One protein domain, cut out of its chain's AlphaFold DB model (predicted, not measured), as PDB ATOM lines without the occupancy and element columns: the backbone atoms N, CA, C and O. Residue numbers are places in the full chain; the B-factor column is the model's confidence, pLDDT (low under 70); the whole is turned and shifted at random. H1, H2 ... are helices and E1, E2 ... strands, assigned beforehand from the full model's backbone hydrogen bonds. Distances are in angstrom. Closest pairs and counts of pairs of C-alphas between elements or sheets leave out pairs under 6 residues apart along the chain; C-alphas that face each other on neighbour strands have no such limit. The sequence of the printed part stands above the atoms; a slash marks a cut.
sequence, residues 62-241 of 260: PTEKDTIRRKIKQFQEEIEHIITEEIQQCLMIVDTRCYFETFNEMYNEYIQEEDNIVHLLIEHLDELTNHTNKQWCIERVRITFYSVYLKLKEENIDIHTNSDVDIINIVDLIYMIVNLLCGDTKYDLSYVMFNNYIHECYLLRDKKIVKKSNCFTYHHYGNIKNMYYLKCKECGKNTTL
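Overview. This is residues 62 to 241 of the 260 residues of an uncharacterized protein of viral metagenome (UniProt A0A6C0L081). Four helices, H1, H4, H5 and H6, pack as a skewed four-sided core, with H4 and H6 between H1 and H5. H2 crosses H5 towards one end of this core, H3 turns off at a corner with H4, and H7 runs outward from H5 towards the short H8; a small hairpin, E1 and E2, lies at the other end, near the start of H1. The printed part has 180 residues, with eight named helices followed by two antiparallel strands, and the class is mostly helix. The whole is compact, with a radius of gyration of the C-alphas of 16.9 A and spans of 55 by 40 by 34 A.

Along the chain. E1 is residues 229 to 232 and E2 is residues 238 to 240, where C-alpha 240 stands at (34.126, 114.984, 1.582). H1, residues 62 to 85, runs 35.0 A from C-alpha 62 at (37.691, 106.421, -7.185). H2 is residues 87 to 95, H3 residues 100 to 112 and H4 residues 117 to 128, 16.5 A long. H5, residues 134 to 154, is 30.4 A long and begins at C-alpha 134 at (52.518, 124.705, 5.735). H6, residues 166 to 182, measures 24.0 A, H7, residues 190 to 203, 19.3 A, and H8 is residues 207 to 212.

Arrangement. E1 and E2 form a hairpin, with N 230 and O 239 at 2.9 A and N 239 and O 230 at 2.7 A, within hydrogen-bond range. The closest C-alphas of H1 and E1, Lys 65 and Leu 230, are 7.7 A apart. H1 touches H4 at a shallow tilt of 10 degrees, opposite ways, closest at C-alphas 79 and 121, 7.1 A. H1 touches H6 at 33 degrees, only just short of steep, closest at C-alphas 80 and 178, 6.3 A. H5, the hub, touches four helices. H5 and H6 form a helical hairpin, closest at C-alphas 144 and 180, 5.7 A. H4 touches H5 at a steep tilt of 51 degrees, closest at C-alphas 122 and 137, 5.6 A. H2 touches H5 about perpendicular, at 75 degrees, closest at C-alphas 94 and 149, 5.5 A. H7 only just touches H5, with 3 pairs of C-alphas within 8 A, closest at 193 and 147, 6.4 A. H3 and H4 touch only at the corner, closest at C-alphas 111 and 119, 5.4 A. H7 and H8 are close but not clearly touching, closest at C-alphas 201 and 210, 6.9 A. Every O i to N i+4 pair is within hydrogen-bond range in H1, H2, H4, H5, H6 and H7, against 6 of 9 in H3 and 1 of 2 in H8.

Size, cuts and confidence. The C-alphas farthest apart, Asn 162 and Glu 234, are 55.8 A apart. The printed part has no cut; the links H5 to H6 and H8 to E1 are long, and residues 203 to 208 stand free. Mean pLDDT of the printed part is 72.2, and 77 residues are under 70, among them residues 184 to 230.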
ATOM      1  N   PRO A  62      37.977 107.033  -8.484       81.81
ATOM      2  CA  PRO A  62      37.691 106.421  -7.185       81.81
ATOM      3  C   PRO A  62      38.944 105.825  -6.524       81.81
ATOM      4  O   PRO A  62      39.155 105.984  -5.325       81.81
ATOM      5  N   THR A  63      39.848 105.240  -7.314       86.31
ATOM      6  CA  THR A  63      41.118 104.683  -6.822       86.31
ATOM      7  C   THR A  63      42.024 105.743  -6.181       86.31
ATOM      8  O   THR A  63      42.703 105.468  -5.188       86.31
ATOM      9  N   GLU A  64      42.042 106.969  -6.713       86.50
ATOM     10  CA  GLU A  64      42.768 108.093  -6.101       86.50
ATOM     11  C   GLU A  64      42.131 108.496  -4.763       86.50
ATOM     12  O   GLU A  64      42.852 108.695  -3.784       86.50
ATOM     13  N   LYS A  65      40.794 108.518  -4.678       84.00
ATOM     14  CA  LYS A  65      40.062 108.751  -3.419       84.00
ATOM     15  C   LYS A  65      40.415 107.703  -2.358       84.00
ATOM     16  O   LYS A  65      40.729 108.070  -1.227       84.00
ATOM     17  N   ASP A  66      40.444 106.423  -2.718       84.50
ATOM     18  CA  ASP A  66      40.817 105.343  -1.793       84.50
ATOM     19  C   ASP A  66      42.301 105.368  -1.405       84.50
ATOM     20  O   ASP A  66      42.687 104.943  -0.314       84.50
ATOM     21  N   THR A  67      43.161 105.897  -2.272       89.75
ATOM     22  CA  THR A  67      44.571 106.127  -1.940       89.75
ATOM     23  C   THR A  67      44.715 107.227  -0.894       89.75
ATOM     24  O   THR A  67      45.437 107.040   0.081       89.75
ATOM     25  N   ILE A  68      43.981 108.334  -1.037       87.00
ATOM     26  CA  ILE A  68      43.975 109.417  -0.045       87.00
ATOM     27  C   ILE A  68      43.381 108.929   1.284       87.00
ATOM     28  O   ILE A  68      43.954 109.199   2.335       87.00
ATOM     29  N   ARG A  69      42.302 108.133   1.252       84.56
ATOM     30  CA  ARG A  69      41.741 107.475   2.449       84.56
ATOM     31  C   ARG A  69      42.785 106.663   3.208       84.56
ATOM     32  O   ARG A  69      42.910 106.811   4.418       84.56
ATOM     33  N   ARG A  70      43.551 105.828   2.499       88.81
ATOM     34  CA  ARG A  70      44.623 105.028   3.109       88.81
ATOM     35  C   ARG A  70      45.730 105.898   3.695       88.81
ATOM     36  O   ARG A  70      46.155 105.614   4.804       88.81
ATOM     37  N   LYS A  71      46.137 106.968   3.001       89.81
ATOM     38  CA  LYS A  71      47.120 107.932   3.529       89.81
ATOM     39  C   LYS A  71      46.649 108.590   4.825       89.81
ATOM     40  O   LYS A  71      47.421 108.687   5.763       89.81
ATOM     41  N   ILE A  72      45.386 109.007   4.890       87.19
ATOM     42  CA  ILE A  72      44.819 109.634   6.094       87.19
ATOM     43  C   ILE A  72      44.752 108.645   7.251       87.19
ATOM     44  O   ILE A  72      45.080 109.007   8.373       87.19
ATOM     45  N   LYS A  73      44.355 107.396   6.985       87.62
ATOM     46  CA  LYS A  73      44.346 106.353   8.011       87.62
ATOM     47  C   LYS A  73      45.756 106.066   8.537       87.62
ATOM     48  O   LYS A  73      45.943 105.962   9.738       87.62
ATOM     49  N   GLN A  74      46.736 105.979   7.643       90.88
ATOM     50  CA  GLN A  74      48.135 105.814   8.029       90.88
ATOM     51  C   GLN A  74      48.614 106.996   8.889       90.88
ATOM     52  O   GLN A  74      49.174 106.782   9.955       90.88
ATOM     53  N   PHE A  75      48.305 108.229   8.481       90.94
ATOM     54  CA  PHE A  75      48.597 109.426   9.270       90.94
ATOM     55  C   PHE A  75      47.937 109.390  10.657       90.94
ATOM     56  O   PHE A  75      48.569 109.750  11.639       90.94
ATOM     57  N   GLN A  76      46.685 108.931  10.771       89.44
ATOM     58  CA  GLN A  76      46.020 108.766  12.070       89.44
ATOM     59  C   GLN A  76      46.803 107.835  12.998       89.44
ATOM     60  O   GLN A  76      47.047 108.197  14.144       89.44
ATOM     61  N   GLU A  77      47.205 106.670  12.487       91.38
ATOM     62  CA  GLU A  77      47.974 105.667  13.235       91.38
ATOM     63  C   GLU A  77      49.356 106.212  13.651       91.38
ATOM     64  O   GLU A  77      49.779 106.027  14.792       91.38
ATOM     65  N   GLU A  78      50.040 106.937  12.760       93.81
ATOM     66  CA  GLU A  78      51.340 107.569  13.033       93.81
ATOM     67  C   GLU A  78      51.234 108.671  14.097       93.81
ATOM     68  O   GLU A  78      52.028 108.719  15.035       93.81
ATOM     69  N   ILE A  79      50.225 109.536  13.999       92.31
ATOM     70  CA  ILE A  79      50.014 110.636  14.946       92.31
ATOM     71  C   ILE A  79      49.587 110.109  16.315       92.31
ATOM     72  O   ILE A  79      50.052 110.613  17.335       92.31
ATOM     73  N   GLU A  80      48.736 109.083  16.357       92.44
ATOM     74  CA  GLU A  80      48.372 108.404  17.601       92.44
ATOM     75  C   GLU A  80      49.611 107.837  18.303       92.44
ATOM     76  O   GLU A  80      49.779 108.034  19.509       92.44
ATOM     77  N   HIS A  81      50.516 107.208  17.547       93.69
ATOM     78  CA  HIS A  81      51.789 106.716  18.065       93.69
ATOM     79  C   HIS A  81      52.664 107.851  18.618       93.69
ATOM     80  O   HIS A  81      53.075 107.785  19.773       93.69
ATOM     81  N   ILE A  82      52.882 108.921  17.840       93.19
ATOM     82  CA  ILE A  82      53.691 110.086  18.246       93.19
ATOM     83  C   ILE A  82      53.157 110.707  19.541       93.19
ATOM     84  O   ILE A  82      53.914 110.942  20.477       93.19
ATOM     85  N   ILE A  83      51.846 110.952  19.622       90.44
ATOM     86  CA  ILE A  83      51.235 111.557  20.814       90.44
ATOM     87  C   ILE A  83      51.345 110.614  22.012       90.44
ATOM     88  O   ILE A  83      51.550 111.075  23.132       90.44
ATOM     89  N   THR A  84      51.216 109.303  21.800       91.44
ATOM     90  CA  THR A  84      51.357 108.317  22.875       91.44
ATOM     91  C   THR A  84      52.777 108.310  23.442       91.44
ATOM     92  O   THR A  84      52.941 108.302  24.663       91.44
ATOM     93  N   GLU A  85      53.800 108.342  22.583       91.75
ATOM     94  CA  GLU A  85      55.207 108.383  23.004       91.75
ATOM     95  C   GLU A  85      55.565 109.705  23.697       91.75
ATOM     96  O   GLU A  85      56.260 109.702  24.713       91.75
ATOM     97  N   GLU A  86      55.015 110.821  23.216       90.44
ATOM     98  CA  GLU A  86      55.334 112.177  23.679       90.44
ATOM     99  C   GLU A  86      54.217 112.814  24.523       90.44
ATOM    100  O   GLU A  86      54.078 114.040  24.607       90.44
ATOM    101  N   ILE A  87      53.409 111.989  25.197       87.25
ATOM    102  CA  ILE A  87      52.204 112.450  25.901       87.25
ATOM    103  C   ILE A  87      52.508 113.521  26.954       87.25
ATOM    104  O   ILE A  87      51.726 114.450  27.145       87.25
ATOM    105  N   GLN A  88      53.671 113.440  27.604       84.75
ATOM    106  CA  GLN A  88      54.102 114.429  28.592       84.75
ATOM    107  C   GLN A  88      54.329 115.806  27.958       84.75
ATOM    108  O   GLN A  88      53.897 116.808  28.525       84.75
ATOM    109  N   GLN A  89      54.921 115.873  26.759       83.19
ATOM    110  CA  GLN A  89      55.061 117.139  26.034       83.19
ATOM    111  C   GLN A  89      53.687 117.706  25.664       83.19
ATOM    112  O   GLN A  89      53.435 118.893  25.871       83.19
ATOM    113  N   CYS A  90      52.765 116.860  25.187       83.81
ATOM    114  CA  CYS A  90      51.387 117.276  24.918       83.81
ATOM    115  C   CYS A  90      50.709 117.870  26.152       83.81
ATOM    116  O   CYS A  90      50.117 118.947  26.059       83.81
ATOM    117  N   LEU A  91      50.807 117.195  27.300       82.19
ATOM    118  CA  LEU A  91      50.240 117.679  28.556       82.19
ATOM    119  C   LEU A  91      50.856 119.020  28.951       82.19
ATOM    120  O   LEU A  91      50.111 119.951  29.231       82.19
ATOM    121  N   MET A  92      52.181 119.170  28.865       81.62
ATOM    122  CA  MET A  92      52.854 120.446  29.132       81.62
ATOM    123  C   MET A  92      52.371 121.569  28.208       81.62
ATOM    124  O   MET A  92      52.144 122.685  28.668       81.62
ATOM    125  N   ILE A  93      52.187 121.295  26.916       80.44
ATOM    126  CA  ILE A  93      51.715 122.268  25.916       80.44
ATOM    127  C   ILE A  93      50.278 122.708  26.196       80.44
ATOM    128  O   ILE A  93      49.931 123.873  25.974       80.44
ATOM    129  N   VAL A  94      49.429 121.777  26.627       78.38
ATOM    130  CA  VAL A  94      48.040 122.045  27.012       78.38
ATOM    131  C   VAL A  94      47.989 122.800  28.343       78.38
ATOM    132  O   VAL A  94      47.184 123.720  28.486       78.38
ATOM    133  N   ASP A  95      48.884 122.462  29.271       74.38
ATOM    134  CA  ASP A  95      48.970 123.029  30.616       74.38
ATOM    135  C   ASP A  95      49.502 124.461  30.669       74.38
ATOM    136  O   ASP A  95      48.988 125.296  31.411       74.38
ATOM    137  N   THR A  96      50.520 124.774  29.860       62.81
ATOM    138  CA  THR A  96      51.289 126.037  29.900       62.81
ATOM    139  C   THR A  96      50.463 127.315  29.655       62.81
ATOM    140  O   THR A  96      51.005 128.408  29.514       62.81
ATOM    141  N   ARG A  97      49.129 127.247  29.626       54.44
ATOM    142  CA  ARG A  97      48.234 128.314  29.181       54.44
ATOM    143  C   ARG A  97      47.140 128.621  30.195       54.44
ATOM    144  O   ARG A  97      45.974 128.292  30.010       54.44
ATOM    145  N   CYS A  98      47.486 129.397  31.216       48.00
ATOM    146  CA  CYS A  98      46.493 130.182  31.956       48.00
ATOM    147  C   CYS A  98      46.189 131.558  31.322       48.00
ATOM    148  O   CYS A  98      45.240 132.206  31.756       48.00
ATOM    149  N   TYR A  99      46.909 132.011  30.282       51.97
ATOM    150  CA  TYR A  99      46.695 133.341  29.685       51.97
ATOM    151  C   TYR A  99      46.839 133.322  28.152       51.97
ATOM    152  O   TYR A  99      47.846 132.887  27.601       51.97
ATOM    153  N   PHE A 100      45.798 133.785  27.453       53.31
ATOM    154  CA  PHE A 100      45.677 133.786  25.987       53.31
ATOM    155  C   PHE A 100      46.735 134.666  25.292       53.31
ATOM    156  O   PHE A 100      47.136 134.380  24.168       53.31
ATOM    157  N   GLU A 101      47.219 135.711  25.967       54.19
ATOM    158  CA  GLU A 101      48.182 136.669  25.407       54.19
ATOM    159  C   GLU A 101      49.613 136.103  25.352       54.19
ATOM    160  O   GLU A 101      50.292 136.277  24.344       54.19
ATOM    161  N   THR A 102      50.039 135.323  26.353       55.25
ATOM    162  CA  THR A 102      51.350 134.641  26.360       55.25
ATOM    163  C   THR A 102      51.387 133.395  25.480       55.25
ATOM    164  O   THR A 102      52.458 132.880  25.167       55.25
ATOM    165  N   PHE A 103      50.222 132.898  25.057       56.22
ATOM    166  CA  PHE A 103      50.159 131.684  24.259       56.22
ATOM    167  C   PHE A 103      50.811 131.857  22.878       56.22
ATOM    168  O   PHE A 103      51.504 130.958  22.415       56.22
ATOM    169  N   ASN A 104      50.649 133.016  22.236       62.34
ATOM    170  CA  ASN A 104      51.216 133.236  20.902       62.34
ATOM    171  C   ASN A 104      52.742 133.308  20.920       62.34
ATOM    172  O   ASN A 104      53.378 132.817  19.994       62.34
ATOM    173  N   GLU A 105      53.322 133.909  21.957       65.56
ATOM    174  CA  GLU A 105      54.771 134.074  22.072       65.56
ATOM    175  C   GLU A 105      55.454 132.729  22.344       65.56
ATOM    176  O   GLU A 105      56.339 132.345  21.588       65.56
ATOM    177  N   MET A 106      54.960 131.945  23.310       60.25
ATOM    178  CA  MET A 106      55.529 130.622  23.611       60.25
ATOM    179  C   MET A 106      55.244 129.582  22.523       60.25
ATOM    180  O   MET A 106      56.080 128.729  22.246       60.25
ATOM    181  N   TYR A 107      54.083 129.636  21.860       64.06
ATOM    182  CA  TYR A 107      53.809 128.724  20.745       64.06
ATOM    183  C   TYR A 107      54.781 128.948  19.582       64.06
ATOM    184  O   TYR A 107      55.185 127.988  18.933       64.06
ATOM    185  N   ASN A 108      55.208 130.194  19.354       69.62
ATOM    186  CA  ASN A 108      56.244 130.488  18.367       69.62
ATOM    187  C   ASN A 108      57.607 129.904  18.759       69.62
ATOM    188  O   ASN A 108      58.351 129.517  17.863       69.62
ATOM    189  N   GLU A 109      57.923 129.807  20.053       69.56
ATOM    190  CA  GLU A 109      59.132 129.128  20.538       69.56
ATOM    191  C   GLU A 109      59.041 127.613  20.302       69.56
ATOM    192  O   GLU A 109      59.947 127.037  19.705       69.56
ATOM    193  N   TYR A 110      57.904 126.983  20.624       64.81
ATOM    194  CA  TYR A 110      57.690 125.547  20.389       64.81
ATOM    195  C   TYR A 110      57.694 125.141  18.908       64.81
ATOM    196  O   TYR A 110      58.059 124.015  18.585       64.81
ATOM    197  N   ILE A 111      57.312 126.037  17.989       64.06
ATOM    198  CA  ILE A 111      57.412 125.783  16.538       64.06
ATOM    199  C   ILE A 111      58.880 125.695  16.075       64.06
ATOM    200  O   ILE A 111      59.166 125.024  15.081       64.06
ATOM    201  N   GLN A 112      59.794 126.402  16.748       69.81
ATOM    202  CA  GLN A 112      61.195 126.538  16.327       69.81
ATOM    203  C   GLN A 112      62.065 125.347  16.757       69.81
ATOM    204  O   GLN A 112      63.150 125.167  16.211       69.81
ATOM    205  N   GLU A 113      61.610 124.546  17.721       75.94
ATOM    206  CA  GLU A 113      62.332 123.375  18.219       75.94
ATOM    207  C   GLU A 113      61.963 122.125  17.404       75.94
ATOM    208  O   GLU A 113      60.837 121.639  17.480       75.94
ATOM    209  N   GLU A 114      62.914 121.597  16.622       69.12
ATOM    210  CA  GLU A 114      62.686 120.465  15.701       69.12
ATOM    211  C   GLU A 114      62.233 119.174  16.415       69.12
ATOM    212  O   GLU A 114      61.440 118.416  15.860       69.12
ATOM    213  N   ASP A 115      62.664 118.962  17.663       71.69
ATOM    214  CA  ASP A 115      62.310 117.786  18.478       71.69
ATOM    215  C   ASP A 115      60.995 117.959  19.266       71.69
ATOM    216  O   ASP A 115      60.595 117.088  20.042       71.69
ATOM    217  N   ASN A 116      60.307 119.093  19.103       86.56
ATOM    218  CA  ASN A 116      59.058 119.360  19.800       86.56
ATOM    219  C   ASN A 116      57.889 118.627  19.134       86.56
ATOM    220  O   ASN A 116      57.739 118.662  17.908       86.56
ATOM    221  N   ILE A 117      56.981 118.047  19.927       89.38
ATOM    222  CA  ILE A 117      55.783 117.393  19.378       89.38
ATOM    223  C   ILE A 117      54.962 118.317  18.463       89.38
ATOM    224  O   ILE A 117      54.417 117.858  17.462       89.38
ATOM    225  N   VAL A 118      54.901 119.626  18.727       89.81
ATOM    226  CA  VAL A 118      54.229 120.585  17.830       89.81
ATOM    227  C   VAL A 118      54.860 120.565  16.442       89.81
ATOM    228  O   VAL A 118      54.134 120.497  15.450       89.81
ATOM    229  N   HIS A 119      56.191 120.597  16.367       89.38
ATOM    230  CA  HIS A 119      56.926 120.554  15.109       89.38
ATOM    231  C   HIS A 119      56.679 119.234  14.369       89.38
ATOM    232  O   HIS A 119      56.283 119.253  13.204       89.38
ATOM    233  N   LEU A 120      56.784 118.097  15.067       92.31
ATOM    234  CA  LEU A 120      56.527 116.772  14.493       92.31
ATOM    235  C   LEU A 120      55.114 116.657  13.903       92.31
ATOM    236  O   LEU A 120      54.951 116.178  12.780       92.31
ATOM    237  N   LEU A 121      54.096 117.135  14.624       92.75
ATOM    238  CA  LEU A 121      52.709 117.136  14.147       92.75
ATOM    239  C   LEU A 121      52.527 118.039  12.916       92.75
ATOM    240  O   LEU A 121      51.755 117.697  12.017       92.75
ATOM    241  N   ILE A 122      53.220 119.183  12.863       92.88
ATOM    242  CA  ILE A 122      53.188 120.093  11.710       92.88
ATOM    243  C   ILE A 122      53.805 119.423  10.482       92.88
ATOM    244  O   ILE A 122      53.181 119.465   9.425       92.88
ATOM    245  N   GLU A 123      54.980 118.802  10.608       94.25
ATOM    246  CA  GLU A 123      55.668 118.156   9.482       94.25
ATOM    247  C   GLU A 123      54.846 116.995   8.910       94.25
ATOM    248  O   GLU A 123      54.582 116.975   7.709       94.25
ATOM    249  N   HIS A 124      54.321 116.100   9.753       93.94
ATOM    250  CA  HIS A 124      53.482 114.990   9.276       93.94
ATOM    251  C   HIS A 124      52.201 115.491   8.586       93.94
ATOM    252  O   HIS A 124      51.748 114.921   7.590       93.94
ATOM    253  N   LEU A 125      51.599 116.579   9.085       92.00
ATOM    254  CA  LEU A 125      50.421 117.180   8.456       92.00
ATOM    255  C   LEU A 125      50.775 117.887   7.133       92.00
ATOM    256  O   LEU A 125      49.994 117.852   6.175       92.00
ATOM    257  N   ASP A 126      51.947 118.516   7.048       93.69
ATOM    258  CA  ASP A 126      52.457 119.135   5.823       93.69
ATOM    259  C   ASP A 126      52.761 118.079   4.749       93.69
ATOM    260  O   ASP A 126      52.332 118.222   3.602       93.69
ATOM    261  N   GLU A 127      53.372 116.956   5.128       93.12
ATOM    262  CA  GLU A 127      53.584 115.801   4.250       93.12
ATOM    263  C   GLU A 127      52.263 115.217   3.741       93.12
ATOM    264  O   GLU A 127      52.089 115.013   2.532       93.12
ATOM    265  N   LEU A 128      51.286 115.013   4.636       90.69
ATOM    266  CA  LEU A 128      49.959 114.527   4.260       90.69
ATOM    267  C   LEU A 128      49.315 115.429   3.203       90.69
ATOM    268  O   LEU A 128      48.681 114.946   2.259       90.69
ATOM    269  N   THR A 129      49.500 116.740   3.343       89.06
ATOM    270  CA  THR A 129      48.947 117.764   2.449       89.06
ATOM    271  C   THR A 129      49.859 118.104   1.263       89.06
ATOM    272  O   THR A 129      49.583 119.057   0.524       89.06
ATOM    273  N   ASN A 130      50.896 117.297   1.016       90.50
ATOM    274  CA  ASN A 130      51.895 117.464  -0.044       90.50
ATOM    275  C   ASN A 130      52.529 118.868  -0.070       90.50
ATOM    276  O   ASN A 130      52.698 119.446  -1.147       90.50
ATOM    277  N   HIS A 131      52.822 119.438   1.099       92.62
ATOM    278  CA  HIS A 131      53.445 120.757   1.261       92.62
ATOM    279  C   HIS A 131      52.675 121.904   0.590       92.62
ATOM    280  O   HIS A 131      53.246 122.917   0.185       92.62
ATOM    281  N   THR A 132      51.357 121.745   0.420       89.06
ATOM    282  CA  THR A 132      50.543 122.738  -0.295       89.06
ATOM    283  C   THR A 132      50.387 124.017   0.526       89.06
ATOM    284  O   THR A 132      50.283 125.104  -0.043       89.06
ATOM    285  N   ASN A 133      50.330 123.900   1.859       87.81
ATOM    286  CA  ASN A 133      50.125 125.042   2.741       87.81
ATOM    287  C   ASN A 133      50.598 124.780   4.181       87.81
ATOM    288  O   ASN A 133      49.786 124.573   5.086       87.81
ATOM    289  N   LYS A 134      51.912 124.877   4.407       91.19
ATOM    290  CA  LYS A 134      52.518 124.705   5.735       91.19
ATOM    291  C   LYS A 134      51.943 125.648   6.795       91.19
ATOM    292  O   LYS A 134      51.770 125.261   7.948       91.19
ATOM    293  N   GLN A 135      51.587 126.875   6.413       87.06
ATOM    294  CA  GLN A 135      51.013 127.844   7.346       87.06
ATOM    295  C   GLN A 135      49.647 127.399   7.875       87.06
ATOM    296  O   GLN A 135      49.347 127.602   9.050       87.06
ATOM    297  N   TRP A 136      48.839 126.756   7.034       87.88
ATOM    298  CA  TRP A 136      47.598 126.136   7.483       87.88
ATOM    299  C   TRP A 136      47.858 124.978   8.454       87.88
ATOM    300  O   TRP A 136      47.144 124.866   9.447       87.88
ATOM    301  N   CYS A 137      48.900 124.167   8.231       89.56
ATOM    302  CA  CYS A 137      49.278 123.088   9.151       89.56
ATOM    303  C   CYS A 137      49.642 123.636  10.541       89.56
ATOM    304  O   CYS A 137      49.139 123.137  11.548       89.56
ATOM    305  N   ILE A 138      50.430 124.720  10.590       87.81
ATOM    306  CA  ILE A 138      50.797 125.424  11.833       87.81
ATOM    307  C   ILE A 138      49.548 125.863  12.602       87.81
ATOM    308  O   ILE A 138      49.391 125.535  13.783       87.81
ATOM    309  N   GLU A 139      48.642 126.587  11.939       82.56
ATOM    310  CA  GLU A 139      47.414 127.065  12.581       82.56
ATOM    311  C   GLU A 139      46.493 125.906  12.972       82.56
ATOM    312  O   GLU A 139      45.811 125.974  13.996       82.56
ATOM    313  N   ARG A 140      46.486 124.811  12.205       85.31
ATOM    314  CA  ARG A 140      45.660 123.648  12.518       85.31
ATOM    315  C   ARG A 140      46.095 122.984  13.816       85.31
ATOM    316  O   ARG A 140      45.250 122.781  14.686       85.31
ATOM    317  N   VAL A 141      47.387 122.700  13.968       88.62
ATOM    318  CA  VAL A 141      47.944 122.128  15.204       88.62
ATOM    319  C   VAL A 141      47.693 123.071  16.386       88.62
ATOM    320  O   VAL A 141      47.231 122.635  17.445       88.62
ATOM    321  N   ARG A 142      47.861 124.383  16.177       83.31
ATOM    322  CA  ARG A 142      47.627 125.412  17.202       83.31
ATOM    323  C   ARG A 142      46.191 125.394  17.712       83.31
ATOM    324  O   ARG A 142      45.957 125.359  18.923       83.31
ATOM    325  N   ILE A 143      45.234 125.406  16.785       79.31
ATOM    326  CA  ILE A 143      43.801 125.362  17.078       79.31
ATOM    327  C   ILE A 143      43.437 124.047  17.772       79.31
ATOM    328  O   ILE A 143      42.652 124.076  18.720       79.31
ATOM    329  N   THR A 144      44.015 122.916  17.356       84.81
ATOM    330  CA  THR A 144      43.781 121.616  18.000       84.81
ATOM    331  C   THR A 144      44.143 121.663  19.482       84.81
ATOM    332  O   THR A 144      43.273 121.431  20.323       84.81
ATOM    333  N   PHE A 145      45.377 122.041  19.826       85.25
ATOM    334  CA  PHE A 145      45.799 122.115  21.230       85.25
ATOM    335  C   PHE A 145      44.982 123.126  22.038       85.25
ATOM    336  O   PHE A 145      44.655 122.883  23.197       85.25
ATOM    337  N   TYR A 146      44.618 124.257  21.432       79.69
ATOM    338  CA  TYR A 146      43.776 125.243  22.106       79.69
ATOM    339  C   TYR A 146      42.363 124.714  22.394       79.69
ATOM    340  O   TYR A 146      41.797 124.984  23.450       79.69
ATOM    341  N   SER A 147      41.804 123.923  21.480       78.25
ATOM    342  CA  SER A 147      40.472 123.327  21.641       78.25
ATOM    343  C   SER A 147      40.455 122.283  22.744       78.25
ATOM    344  O   SER A 147      39.552 122.277  23.574       78.25
ATOM    345  N   VAL A 148      41.493 121.451  22.783       82.25
ATOM    346  CA  VAL A 148      41.733 120.486  23.856       82.25
ATOM    347  C   VAL A 148      41.805 121.186  25.213       82.25
ATOM    348  O   VAL A 148      41.079 120.821  26.131       82.25
ATOM    349  N   TYR A 149      42.609 122.247  25.322       81.75
ATOM    350  CA  TYR A 149      42.701 123.048  26.544       81.75
ATOM    351  C   TYR A 149      41.333 123.579  26.996       81.75
ATOM    352  O   TYR A 149      40.954 123.435  28.160       81.75
ATOM    353  N   LEU A 150      40.564 124.171  26.076       78.19
ATOM    354  CA  LEU A 150      39.243 124.704  26.402       78.19
ATOM    355  C   LEU A 150      38.276 123.610  26.860       78.19
ATOM    356  O   LEU A 150      37.480 123.867  27.761       78.19
ATOM    357  N   LYS A 151      38.383 122.401  26.298       80.56
ATOM    358  CA  LYS A 151      37.583 121.248  26.719       80.56
ATOM    359  C   LYS A 151      37.896 120.826  28.149       80.56
ATOM    360  O   LYS A 151      36.984 120.728  28.965       80.56
ATOM    361  N   LEU A 152      39.177 120.650  28.466       79.94
ATOM    362  CA  LEU A 152      39.619 120.287  29.816       79.94
ATOM    363  C   LEU A 152      39.178 121.337  30.840       79.94
ATOM    364  O   LEU A 152      38.680 120.998  31.912       79.94
ATOM    365  N   LYS A 153      39.281 122.621  30.478       80.75
ATOM    366  CA  LYS A 153      38.825 123.733  31.317       80.75
ATOM    367  C   LYS A 153      37.313 123.725  31.542       80.75
ATOM    368  O   LYS A 153      36.874 123.962  32.663       80.75
ATOM    369  N   GLU A 154      36.520 123.484  30.498       81.94
ATOM    370  CA  GLU A 154      35.057 123.380  30.596       81.94
ATOM    371  C   GLU A 154      34.639 122.248  31.545       81.94
ATOM    372  O   GLU A 154      33.723 122.411  32.351       81.94
ATOM    373  N   GLU A 155      35.353 121.126  31.494       82.75
ATOM    374  CA  GLU A 155      35.079 119.940  32.309       82.75
ATOM    375  C   GLU A 155      35.726 119.995  33.703       82.75
ATOM    376  O   GLU A 155      35.509 119.095  34.513       82.75
ATOM    377  N   ASN A 156      36.452 121.074  34.022       82.56
ATOM    378  CA  ASN A 156      37.260 121.222  35.239       82.56
ATOM    379  C   ASN A 156      38.213 120.034  35.467       82.56
ATOM    380  O   ASN A 156      38.403 119.591  36.601       82.56
ATOM    381  N   ILE A 157      38.796 119.512  34.386       80.56
ATOM    382  CA  ILE A 157      39.788 118.439  34.440       80.56
ATOM    383  C   ILE A 157      41.145 119.067  34.748       80.56
ATOM    384  O   ILE A 157      41.689 119.825  33.945       80.56
ATOM    385  N   ASP A 158      41.677 118.743  35.923       78.38
ATOM    386  CA  ASP A 158      43.041 119.084  36.311       78.38
ATOM    387  C   ASP A 158      43.982 117.954  35.883       78.38
ATOM    388  O   ASP A 158      43.905 116.835  36.391       78.38
ATOM    389  N   ILE A 159      44.864 118.255  34.932       74.50
ATOM    390  CA  ILE A 159      45.863 117.322  34.396       74.50
ATOM    391  C   ILE A 159      47.044 117.077  35.352       74.50
ATOM    392  O   ILE A 159      47.897 116.247  35.050       74.50
ATOM    393  N   HIS A 160      47.095 117.755  36.508       70.88
ATOM    394  CA  HIS A 160      48.167 117.608  37.505       70.88
ATOM    395  C   HIS A 160      47.828 116.692  38.677       70.88
ATOM    396  O   HIS A 160      48.720 116.342  39.454       70.88
ATOM    397  N   THR A 161      46.555 116.330  38.867       61.78
ATOM    398  CA  THR A 161      46.103 115.692  40.112       61.78
ATOM    399  C   THR A 161      45.438 114.320  39.910       61.78
ATOM    400  O   THR A 161      44.231 114.245  39.715       61.78
ATOM    401  N   ASN A 162      46.217 113.260  40.172       50.78
ATOM    402  CA  ASN A 162      45.856 111.914  40.677       50.78
ATOM    403  C   ASN A 162      45.823 110.681  39.738       50.78
ATOM    404  O   ASN A 162      44.917 110.449  38.940       50.78
ATOM    405  N   SER A 163      46.676 109.743  40.162       59.34
ATOM    406  CA  SER A 163      47.241 108.533  39.552       59.34
ATOM    407  C   SER A 163      46.339 107.440  38.962       59.34
ATOM    408  O   SER A 163      46.888 106.451  38.493       59.34
ATOM    409  N   ASP A 164      45.009 107.556  38.971       53.84
ATOM    410  CA  ASP A 164      44.117 106.485  38.465       53.84
ATOM    411  C   ASP A 164      42.919 106.993  37.638       53.84
ATOM    412  O   ASP A 164      42.339 106.238  36.857       53.84
ATOM    413  N   VAL A 165      42.567 108.281  37.749       51.75
ATOM    414  CA  VAL A 165      41.601 108.949  36.847       51.75
ATOM    415  C   VAL A 165      42.298 109.386  35.539       51.75
ATOM    416  O   VAL A 165      41.644 109.667  34.538       51.75
ATOM    417  N   ASP A 166      43.633 109.333  35.517       59.03
ATOM    418  CA  ASP A 166      44.510 109.820  34.449       59.03
ATOM    419  C   ASP A 166      44.443 109.019  33.139       59.03
ATOM    420  O   ASP A 166      44.557 109.597  32.063       59.03
ATOM    421  N   ILE A 167      44.234 107.698  33.178       59.34
ATOM    422  CA  ILE A 167      44.362 106.875  31.957       59.34
ATOM    423  C   ILE A 167      43.191 107.103  30.994       59.34
ATOM    424  O   ILE A 167      43.408 107.223  29.788       59.34
ATOM    425  N   ILE A 168      41.960 107.185  31.513       59.75
ATOM    426  CA  ILE A 168      40.769 107.438  30.683       59.75
ATOM    427  C   ILE A 168      40.886 108.826  30.041       59.75
ATOM    428  O   ILE A 168      40.688 108.963  28.837       59.75
ATOM    429  N   ASN A 169      41.346 109.817  30.810       73.69
ATOM    430  CA  ASN A 169      41.554 111.174  30.318       73.69
ATOM    431  C   ASN A 169      42.669 111.260  29.265       73.69
ATOM    432  O   ASN A 169      42.535 112.022  28.313       73.69
ATOM    433  N   ILE A 170      43.746 110.472  29.386       78.56
ATOM    434  CA  ILE A 170      44.841 110.445  28.403       78.56
ATOM    435  C   ILE A 170      44.399 109.806  27.084       78.56
ATOM    436  O   ILE A 170      44.692 110.347  26.020       78.56
ATOM    437  N   VAL A 171      43.686 108.678  27.125       83.12
ATOM    438  CA  VAL A 171      43.189 108.034  25.897       83.12
ATOM    439  C   VAL A 171      42.197 108.952  25.180       83.12
ATOM    440  O   VAL A 171      42.306 109.146  23.969       83.12
ATOM    441  N   ASP A 172      41.288 109.582  25.927       84.38
ATOM    442  CA  ASP A 172      40.344 110.553  25.372       84.38
ATOM    443  C   ASP A 172      41.062 111.791  24.814       84.38
ATOM    444  O   ASP A 172      40.678 112.300  23.761       84.38
ATOM    445  N   LEU A 173      42.140 112.244  25.461       82.50
ATOM    446  CA  LEU A 173      42.993 113.337  24.993       82.50
ATOM    447  C   LEU A 173      43.685 113.000  23.667       82.50
ATOM    448  O   LEU A 173      43.616 113.796  22.728       82.50
ATOM    449  N   ILE A 174      44.320 111.827  23.575       86.38
ATOM    450  CA  ILE A 174      44.972 111.340  22.350       86.38
ATOM    451  C   ILE A 174      43.939 111.279  21.228       86.38
ATOM    452  O   ILE A 174      44.126 111.887  20.172       86.38
ATOM    453  N   TYR A 175      42.804 110.626  21.484       87.38
ATOM    454  CA  TYR A 175      41.722 110.501  20.514       87.38
ATOM    455  C   TYR A 175      41.191 111.874  20.087       87.38
ATOM    456  O   TYR A 175      40.948 112.112  18.903       87.38
ATOM    457  N   MET A 176      41.058 112.820  21.018       85.31
ATOM    458  CA  MET A 176      40.632 114.185  20.726       85.31
ATOM    459  C   MET A 176      41.634 114.906  19.822       85.31
ATOM    460  O   MET A 176      41.222 115.456  18.802       85.31
ATOM    461  N   ILE A 177      42.935 114.872  20.133       87.38
ATOM    462  CA  ILE A 177      43.975 115.508  19.310       87.38
ATOM    463  C   ILE A 177      43.999 114.891  17.906       87.38
ATOM    464  O   ILE A 177      43.920 115.634  16.926       87.38
ATOM    465  N   VAL A 178      44.035 113.559  17.791       87.62
ATOM    466  CA  VAL A 178      44.055 112.842  16.499       87.62
ATOM    467  C   VAL A 178      42.836 113.217  15.655       87.62
ATOM    468  O   VAL A 178      42.968 113.605  14.491       87.62
ATOM    469  N   ASN A 179      41.637 113.179  16.237       83.69
ATOM    470  CA  ASN A 179      40.402 113.511  15.527       83.69
ATOM    471  C   ASN A 179      40.323 114.977  15.123       83.69
ATOM    472  O   ASN A 179      39.857 115.292  14.025       83.69
ATOM    473  N   LEU A 180      40.785 115.884  15.983       82.25
ATOM    474  CA  LEU A 180      40.880 117.300  15.656       82.25
ATOM    475  C   LEU A 180      41.888 117.519  14.523       82.25
ATOM    476  O   LEU A 180      41.580 118.254  13.591       82.25
ATOM    477  N   LEU A 181      43.037 116.846  14.512       84.81
ATOM    478  CA  LEU A 181      44.008 116.930  13.411       84.81
ATOM    479  C   LEU A 181      43.544 116.254  12.119       84.81
ATOM    480  O   LEU A 181      44.016 116.627  11.053       84.81
ATOM    481  N   CYS A 182      42.615 115.301  12.183       80.12
ATOM    482  CA  CYS A 182      42.107 114.595  11.001       80.12
ATOM    483  C   CYS A 182      40.739 115.090  10.520       80.12
ATOM    484  O   CYS A 182      40.279 114.720   9.439       80.12
ATOM    485  N   GLY A 183      40.070 115.937  11.304       71.44
ATOM    486  CA  GLY A 183      38.780 116.525  10.954       71.44
ATOM    487  C   GLY A 183      37.607 115.580  11.144       71.44
ATOM    488  O   GLY A 183      36.552 115.804  10.547       71.44
ATOM    489  N   ASP A 184      37.799 114.543  11.956       69.19
ATOM    490  CA  ASP A 184      36.765 113.601  12.370       69.19
ATOM    491  C   ASP A 184      36.193 114.036  13.724       69.19
ATOM    492  O   ASP A 184      36.318 113.373  14.752       69.19
ATOM    493  N   THR A 185      35.618 115.240  13.772       59.53
ATOM    494  CA  THR A 185      35.069 115.748  15.028       59.53
ATOM    495  C   THR A 185      33.652 115.224  15.213       59.53
ATOM    496  O   THR A 185      32.693 115.826  14.731       59.53
ATOM    497  N   LYS A 186      33.521 114.112  15.942       59.84
ATOM    498  CA  LYS A 186      32.259 113.723  16.603       59.84
ATOM    499  C   LYS A 186      31.954 114.585  17.835       59.84
ATOM    500  O   LYS A 186      30.839 114.552  18.345       59.84
ATOM    501  N   TYR A 187      32.947 115.331  18.315       56.56
ATOM    502  CA  TYR A 187      32.845 116.190  19.487       56.56
ATOM    503  C   TYR A 187      32.320 117.582  19.119       56.56
ATOM    504  O   TYR A 187      32.777 118.187  18.148       56.56
ATOM    505  N   ASP A 188      31.455 118.134  19.974       55.44
ATOM    506  CA  ASP A 188      30.871 119.492  19.894       55.44
ATOM    507  C   ASP A 188      31.912 120.630  20.098       55.44
ATOM    508  O   ASP A 188      31.597 121.802  20.288       55.44
ATOM    509  N   LEU A 189      33.205 120.286  20.032       53.44
ATOM    510  CA  LEU A 189      34.351 121.204  19.995       53.44
ATOM    511  C   LEU A 189      34.402 122.038  18.714       53.44
ATOM    512  O   LEU A 189      35.079 123.068  18.644       53.44
ATOM    513  N   SER A 190      33.646 121.599  17.714       54.78
ATOM    514  CA  SER A 190      33.281 122.371  16.540       54.78
ATOM    515  C   SER A 190      32.844 123.786  16.898       54.78
ATOM    516  O   SER A 190      33.311 124.687  16.229       54.78
ATOM    517  N   TYR A 191      32.039 124.029  17.940       54.97
ATOM    518  CA  TYR A 191      31.530 125.373  18.247       54.97
ATOM    519  C   TYR A 191      32.636 126.346  18.671       54.97
ATOM    520  O   TYR A 191      32.652 127.499  18.246       54.97
ATOM    521  N   VAL A 192      33.598 125.883  19.467       56.38
ATOM    522  CA  VAL A 192      34.710 126.697  19.972       56.38
ATOM    523  C   VAL A 192      35.758 126.942  18.887       56.38
ATOM    524  O   VAL A 192      36.166 128.086  18.672       56.38
ATOM    525  N   MET A 193      36.152 125.893  18.156       56.06
ATOM    526  CA  MET A 193      37.008 126.043  16.974       56.06
ATOM    527  C   MET A 193      36.355 126.954  15.947       56.06
ATOM    528  O   MET A 193      36.994 127.876  15.452       56.06
ATOM    529  N   PHE A 194      35.073 126.722  15.669       57.25
ATOM    530  CA  PHE A 194      34.283 127.512  14.746       57.25
ATOM    531  C   PHE A 194      34.212 128.950  15.211       57.25
ATOM    532  O   PHE A 194      34.503 129.793  14.397       57.25
ATOM    533  N   ASN A 195      33.912 129.263  16.472       60.69
ATOM    534  CA  ASN A 195      33.791 130.648  16.928       60.69
ATOM    535  C   ASN A 195      35.104 131.415  16.885       60.69
ATOM    536  O   ASN A 195      35.088 132.560  16.451       60.69
ATOM    537  N   ASN A 196      36.225 130.816  17.289       58.22
ATOM    538  CA  ASN A 196      37.520 131.488  17.167       58.22
ATOM    539  C   ASN A 196      37.873 131.686  15.691       58.22
ATOM    540  O   ASN A 196      38.212 132.783  15.269       58.22
ATOM    541  N   TYR A 197      37.668 130.661  14.872       58.03
ATOM    542  CA  TYR A 197      37.919 130.719  13.438       58.03
ATOM    543  C   TYR A 197      36.997 131.702  12.696       58.03
ATOM    544  O   TYR A 197      37.431 132.449  11.827       58.03
ATOM    545  N   ILE A 198      35.716 131.727  13.055       55.62
ATOM    546  CA  ILE A 198      34.670 132.641  12.592       55.62
ATOM    547  C   ILE A 198      35.007 134.039  13.040       55.62
ATOM    548  O   ILE A 198      34.898 134.929  12.222       55.62
ATOM    549  N   HIS A 199      35.426 134.253  14.284       60.22
ATOM    550  CA  HIS A 199      35.833 135.565  14.763       60.22
ATOM    551  C   HIS A 199      36.979 136.108  13.905       60.22
ATOM    552  O   HIS A 199      36.834 137.177  13.314       60.22
ATOM    553  N   GLU A 200      38.033 135.313  13.709       56.25
ATOM    554  CA  GLU A 200      39.162 135.655  12.836       56.25
ATOM    555  C   GLU A 200      38.725 135.863  11.370       56.25
ATOM    556  O   GLU A 200      39.149 136.809  10.707       56.25
ATOM    557  N   CYS A 201      37.792 135.051  10.860       49.75
ATOM    558  CA  CYS A 201      37.233 135.199   9.512       49.75
ATOM    559  C   CYS A 201      36.235 136.364   9.371       49.75
ATOM    560  O   CYS A 201      36.067 136.885   8.273       49.75
ATOM    561  N   TYR A 202      35.549 136.778  10.437       48.97
ATOM    562  CA  TYR A 202      34.594 137.894  10.455       48.97
ATOM    563  C   TYR A 202      35.307 139.237  10.584       48.97
ATOM    564  O   TYR A 202      34.811 140.242  10.066       48.97
ATOM    565  N   LEU A 203      36.471 139.268  11.243       50.00
ATOM    566  CA  LEU A 203      37.357 140.435  11.252       50.00
ATOM    567  C   LEU A 203      37.842 140.785   9.835       50.00
ATOM    568  O   LEU A 203      38.066 141.961   9.534       50.00
ATOM    569  N   LEU A 204      37.860 139.808   8.921       50.97
ATOM    570  CA  LEU A 204      37.956 140.025   7.477       50.97
ATOM    571  C   LEU A 204      36.610 140.568   6.964       50.97
ATOM    572  O   LEU A 204      35.797 139.852   6.383       50.97
ATOM    573  N   ARG A 205      36.366 141.863   7.202       44.34
ATOM    574  CA  ARG A 205      35.124 142.626   6.935       44.34
ATOM    575  C   ARG A 205      34.529 142.521   5.519       44.34
ATOM    576  O   ARG A 205      33.480 143.115   5.265       44.34
ATOM    577  N   ASP A 206      35.148 141.792   4.595       52.59
ATOM    578  CA  ASP A 206      34.701 141.668   3.216       52.59
ATOM    579  C   ASP A 206      34.125 140.271   2.924       52.59
ATOM    580  O   ASP A 206      34.835 139.270   2.819       52.59
ATOM    581  N   LYS A 207      32.801 140.196   2.723       51.41
ATOM    582  CA  LYS A 207      32.042 138.957   2.428       51.41
ATOM    583  C   LYS A 207      32.589 138.155   1.232       51.41
ATOM    584  O   LYS A 207      32.214 136.996   1.048       51.41
ATOM    585  N   LYS A 208      33.439 138.754   0.388       52.56
ATOM    586  CA  LYS A 208      34.139 138.075  -0.717       52.56
ATOM    587  C   LYS A 208      35.198 137.077  -0.241       52.56
ATOM    588  O   LYS A 208      35.378 136.059  -0.905       52.56
ATOM    589  N   ILE A 209      35.865 137.355   0.877       48.28
ATOM    590  CA  ILE A 209      36.947 136.534   1.439       48.28
ATOM    591  C   ILE A 209      36.374 135.208   1.956       48.28
ATOM    592  O   ILE A 209      36.814 134.142   1.533       48.28
ATOM    593  N   VAL A 210      35.286 135.276   2.730       49.75
ATOM    594  CA  VAL A 210      34.558 134.106   3.260       49.75
ATOM    595  C   VAL A 210      34.054 133.174   2.148       49.75
ATOM    596  O   VAL A 210      34.060 131.958   2.295       49.75
ATOM    597  N   LYS A 211      33.643 133.721   0.994       50.56
ATOM    598  CA  LYS A 211      33.225 132.904  -0.160       50.56
ATOM    599  C   LYS A 211      34.385 132.211  -0.875       50.56
ATOM    600  O   LYS A 211      34.161 131.179  -1.498       50.56
ATOM    601  N   LYS A 212      35.584 132.798  -0.859       46.25
ATOM    602  CA  LYS A 212      36.758 132.275  -1.576       46.25
ATOM    603  C   LYS A 212      37.534 131.246  -0.775       46.25
ATOM    604  O   LYS A 212      38.155 130.378  -1.376       46.25
ATOM    605  N   SER A 213      37.509 131.351   0.547       47.72
ATOM    606  CA  SER A 213      38.348 130.521   1.398       47.72
ATOM    607  C   SER A 213      37.930 129.040   1.377       47.72
ATOM    608  O   SER A 213      38.706 128.192   1.796       47.72
ATOM    609  N   ASN A 214      36.744 128.682   0.844       50.28
ATOM    610  CA  ASN A 214      36.169 127.324   0.929       50.28
ATOM    611  C   ASN A 214      36.139 126.787   2.371       50.28
ATOM    612  O   ASN A 214      36.050 125.584   2.605       50.28
ATOM    613  N   CYS A 215      36.248 127.682   3.345       46.66
ATOM    614  CA  CYS A 215      36.486 127.331   4.723       46.66
ATOM    615  C   CYS A 215      35.161 127.036   5.395       46.66
ATOM    616  O   CYS A 215      34.322 127.922   5.520       46.66
ATOM    617  N   PHE A 216      34.996 125.777   5.795       46.97
ATOM    618  CA  PHE A 216      33.869 125.257   6.558       46.97
ATOM    619  C   PHE A 216      32.501 125.636   5.982       46.97
ATOM    620  O   PHE A 216      31.879 126.636   6.336       46.97
ATOM    621  N   THR A 217      31.963 124.768   5.127       43.34
ATOM    622  CA  THR A 217      30.527 124.801   4.839       43.34
ATOM    623  C   THR A 217      29.758 124.532   6.133       43.34
ATOM    624  O   THR A 217      29.716 123.401   6.613       43.34
ATOM    625  N   TYR A 218      29.166 125.582   6.701       40.78
ATOM    626  CA  TYR A 218      28.248 125.494   7.831       40.78
ATOM    627  C   TYR A 218      27.056 124.613   7.444       40.78
ATOM    628  O   TYR A 218      26.144 125.054   6.743       40.78
ATOM    629  N   HIS A 219      27.052 123.358   7.888       43.41
ATOM    630  CA  HIS A 219      25.810 122.612   8.010       43.41
ATOM    631  C   HIS A 219      25.205 122.940   9.373       43.41
ATOM    632  O   HIS A 219      25.903 122.917  10.381       43.41
ATOM    633  N   HIS A 220      23.905 123.242   9.379       38.72
ATOM    634  CA  HIS A 220      23.078 123.734  10.491       38.72
ATOM    635  C   HIS A 220      23.119 122.947  11.825       38.72
ATOM    636  O   HIS A 220      22.375 123.288  12.736       38.72
ATOM    637  N   TYR A 221      23.978 121.939  11.971       37.50
ATOM    638  CA  TYR A 221      24.050 121.035  13.117       37.50
ATOM    639  C   TYR A 221      25.460 120.907  13.698       37.50
ATOM    640  O   TYR A 221      25.895 119.796  13.987       37.50
ATOM    641  N   GLY A 222      26.182 122.025  13.830       41.84
ATOM    642  CA  GLY A 222      27.326 122.120  14.743       41.84
ATOM    643  C   GLY A 222      28.431 121.087  14.526       41.84
ATOM    644  O   GLY A 222      29.164 120.802  15.450       41.84
ATOM    645  N   ASN A 223      28.578 120.498  13.341       41.25
ATOM    646  CA  ASN A 223      29.633 119.529  13.079       41.25
ATOM    647  C   ASN A 223      30.531 120.100  11.995       41.25
ATOM    648  O   ASN A 223      30.104 120.269  10.848       41.25
ATOM    649  N   ILE A 224      31.775 120.402  12.362       46.81
ATOM    650  CA  ILE A 224      32.842 120.650  11.401       46.81
ATOM    651  C   ILE A 224      33.120 119.306  10.719       46.81
ATOM    652  O   ILE A 224      33.950 118.517  11.151       46.81
ATOM    653  N   LYS A 225      32.339 118.982   9.686       46.41
ATOM    654  CA  LYS A 225      32.525 117.738   8.942       46.41
ATOM    655  C   LYS A 225      33.649 117.929   7.927       46.41
ATOM    656  O   LYS A 225      33.453 118.631   6.939       46.41
ATOM    657  N   ASN A 226      34.737 117.187   8.139       51.28
ATOM    658  CA  ASN A 226      35.841 116.917   7.215       51.28
ATOM    659  C   ASN A 226      36.872 118.034   7.019       51.28
ATOM    660  O   ASN A 226      36.575 119.117   6.525       51.28
ATOM    661  N   MET A 227      38.129 117.674   7.283       55.47
ATOM    662  CA  MET A 227      39.335 118.439   6.948       55.47
ATOM    663  C   MET A 227      39.865 118.194   5.534       55.47
ATOM    664  O   MET A 227      40.886 118.748   5.140       55.47
ATOM    665  N   TYR A 228      39.207 117.351   4.749       57.25
ATOM    666  CA  TYR A 228      39.706 116.994   3.432       57.25
ATOM    667  C   TYR A 228      38.628 117.258   2.402       57.25
ATOM    668  O   TYR A 228      37.672 116.487   2.261       57.25
ATOM    669  N   TYR A 229      38.790 118.361   1.675       63.75
ATOM    670  CA  TYR A 229      38.058 118.559   0.438       63.75
ATOM    671  C   TYR A 229      38.832 117.869  -0.672       63.75
ATOM    672  O   TYR A 229      39.895 118.309  -1.118       63.75
ATOM    673  N   LEU A 230      38.263 116.760  -1.118       69.06
ATOM    674  CA  LEU A 230      38.592 116.211  -2.413       69.06
ATOM    675  C   LEU A 230      37.924 117.118  -3.441       69.06
ATOM    676  O   LEU A 230      36.712 117.319  -3.410       69.06
ATOM    677  N   LYS A 231      38.697 117.700  -4.343       78.00
ATOM    678  CA  LYS A 231      38.160 118.506  -5.431       78.00
ATOM    679  C   LYS A 231      38.085 117.635  -6.671       78.00
ATOM    680  O   LYS A 231      39.102 117.136  -7.150       78.00
ATOM    681  N   CYS A 232      36.882 117.434  -7.201       71.12
ATOM    682  CA  CYS A 232      36.729 116.738  -8.473       71.12
ATOM    683  C   CYS A 232      37.387 117.576  -9.573       71.12
ATOM    684  O   CYS A 232      37.023 118.739  -9.765       71.12
ATOM    685  N   LYS A 233      38.335 116.992 -10.309       76.50
ATOM    686  CA  LYS A 233      39.053 117.716 -11.362       76.50
ATOM    687  C   LYS A 233      38.143 118.158 -12.511       76.50
ATOM    688  O   LYS A 233      38.379 119.202 -13.107       76.50
ATOM    689  N   GLU A 234      37.118 117.370 -12.822       73.56
ATOM    690  CA  GLU A 234      36.246 117.619 -13.972       73.56
ATOM    691  C   GLU A 234      35.235 118.737 -13.714       73.56
ATOM    692  O   GLU A 234      35.122 119.668 -14.507       73.56
ATOM    693  N   CYS A 235      34.510 118.669 -12.595       76.00
ATOM    694  CA  CYS A 235      33.454 119.634 -12.285       76.00
ATOM    695  C   CYS A 235      33.890 120.737 -11.306       76.00
ATOM    696  O   CYS A 235      33.132 121.673 -11.055       76.00
ATOM    697  N   GLY A 236      35.072 120.612 -10.694       74.12
ATOM    698  CA  GLY A 236      35.605 121.559  -9.713       74.12
ATOM    699  C   GLY A 236      34.873 121.590  -8.368       74.12
ATOM    700  O   GLY A 236      35.244 122.397  -7.516       74.12
ATOM    701  N   LYS A 237      33.847 120.749  -8.161       70.81
ATOM    702  CA  LYS A 237      33.112 120.677  -6.890       70.81
ATOM    703  C   LYS A 237      33.936 119.952  -5.829       70.81
ATOM    704  O   LYS A 237      34.630 118.977  -6.122       70.81
ATOM    705  N   ASN A 238      33.799 120.420  -4.593       67.50
ATOM    706  CA  ASN A 238      34.371 119.776  -3.420       67.50
ATOM    707  C   ASN A 238      33.485 118.598  -2.991       67.50
ATOM    708  O   ASN A 238      32.258 118.700  -3.017       67.50
ATOM    709  N   THR A 239      34.107 117.504  -2.574       66.94
ATOM    710  CA  THR A 239      33.475 116.360  -1.920       66.94
ATOM    711  C   THR A 239      34.249 116.008  -0.653       66.94
ATOM    712  O   THR A 239      35.421 116.366  -0.502       66.94
ATOM    713  N   THR A 240      33.571 115.367   0.289       65.56
ATOM    714  CA  THR A 240      34.126 114.984   1.582       65.56
ATOM    715  C   THR A 240      34.724 113.585   1.536       65.56
ATOM    716  O   THR A 240      34.377 112.757   0.694       65.56
ATOM    717  N   LEU A 241      35.643 113.308   2.460       62.81
ATOM    718  CA  LEU A 241      36.208 111.971   2.628       62.81
ATOM    719  C   LEU A 241      35.275 111.028   3.402       62.81
ATOM    720  O   LEU A 241      35.210 109.837   3.069       62.81
TER     721      LEU A 241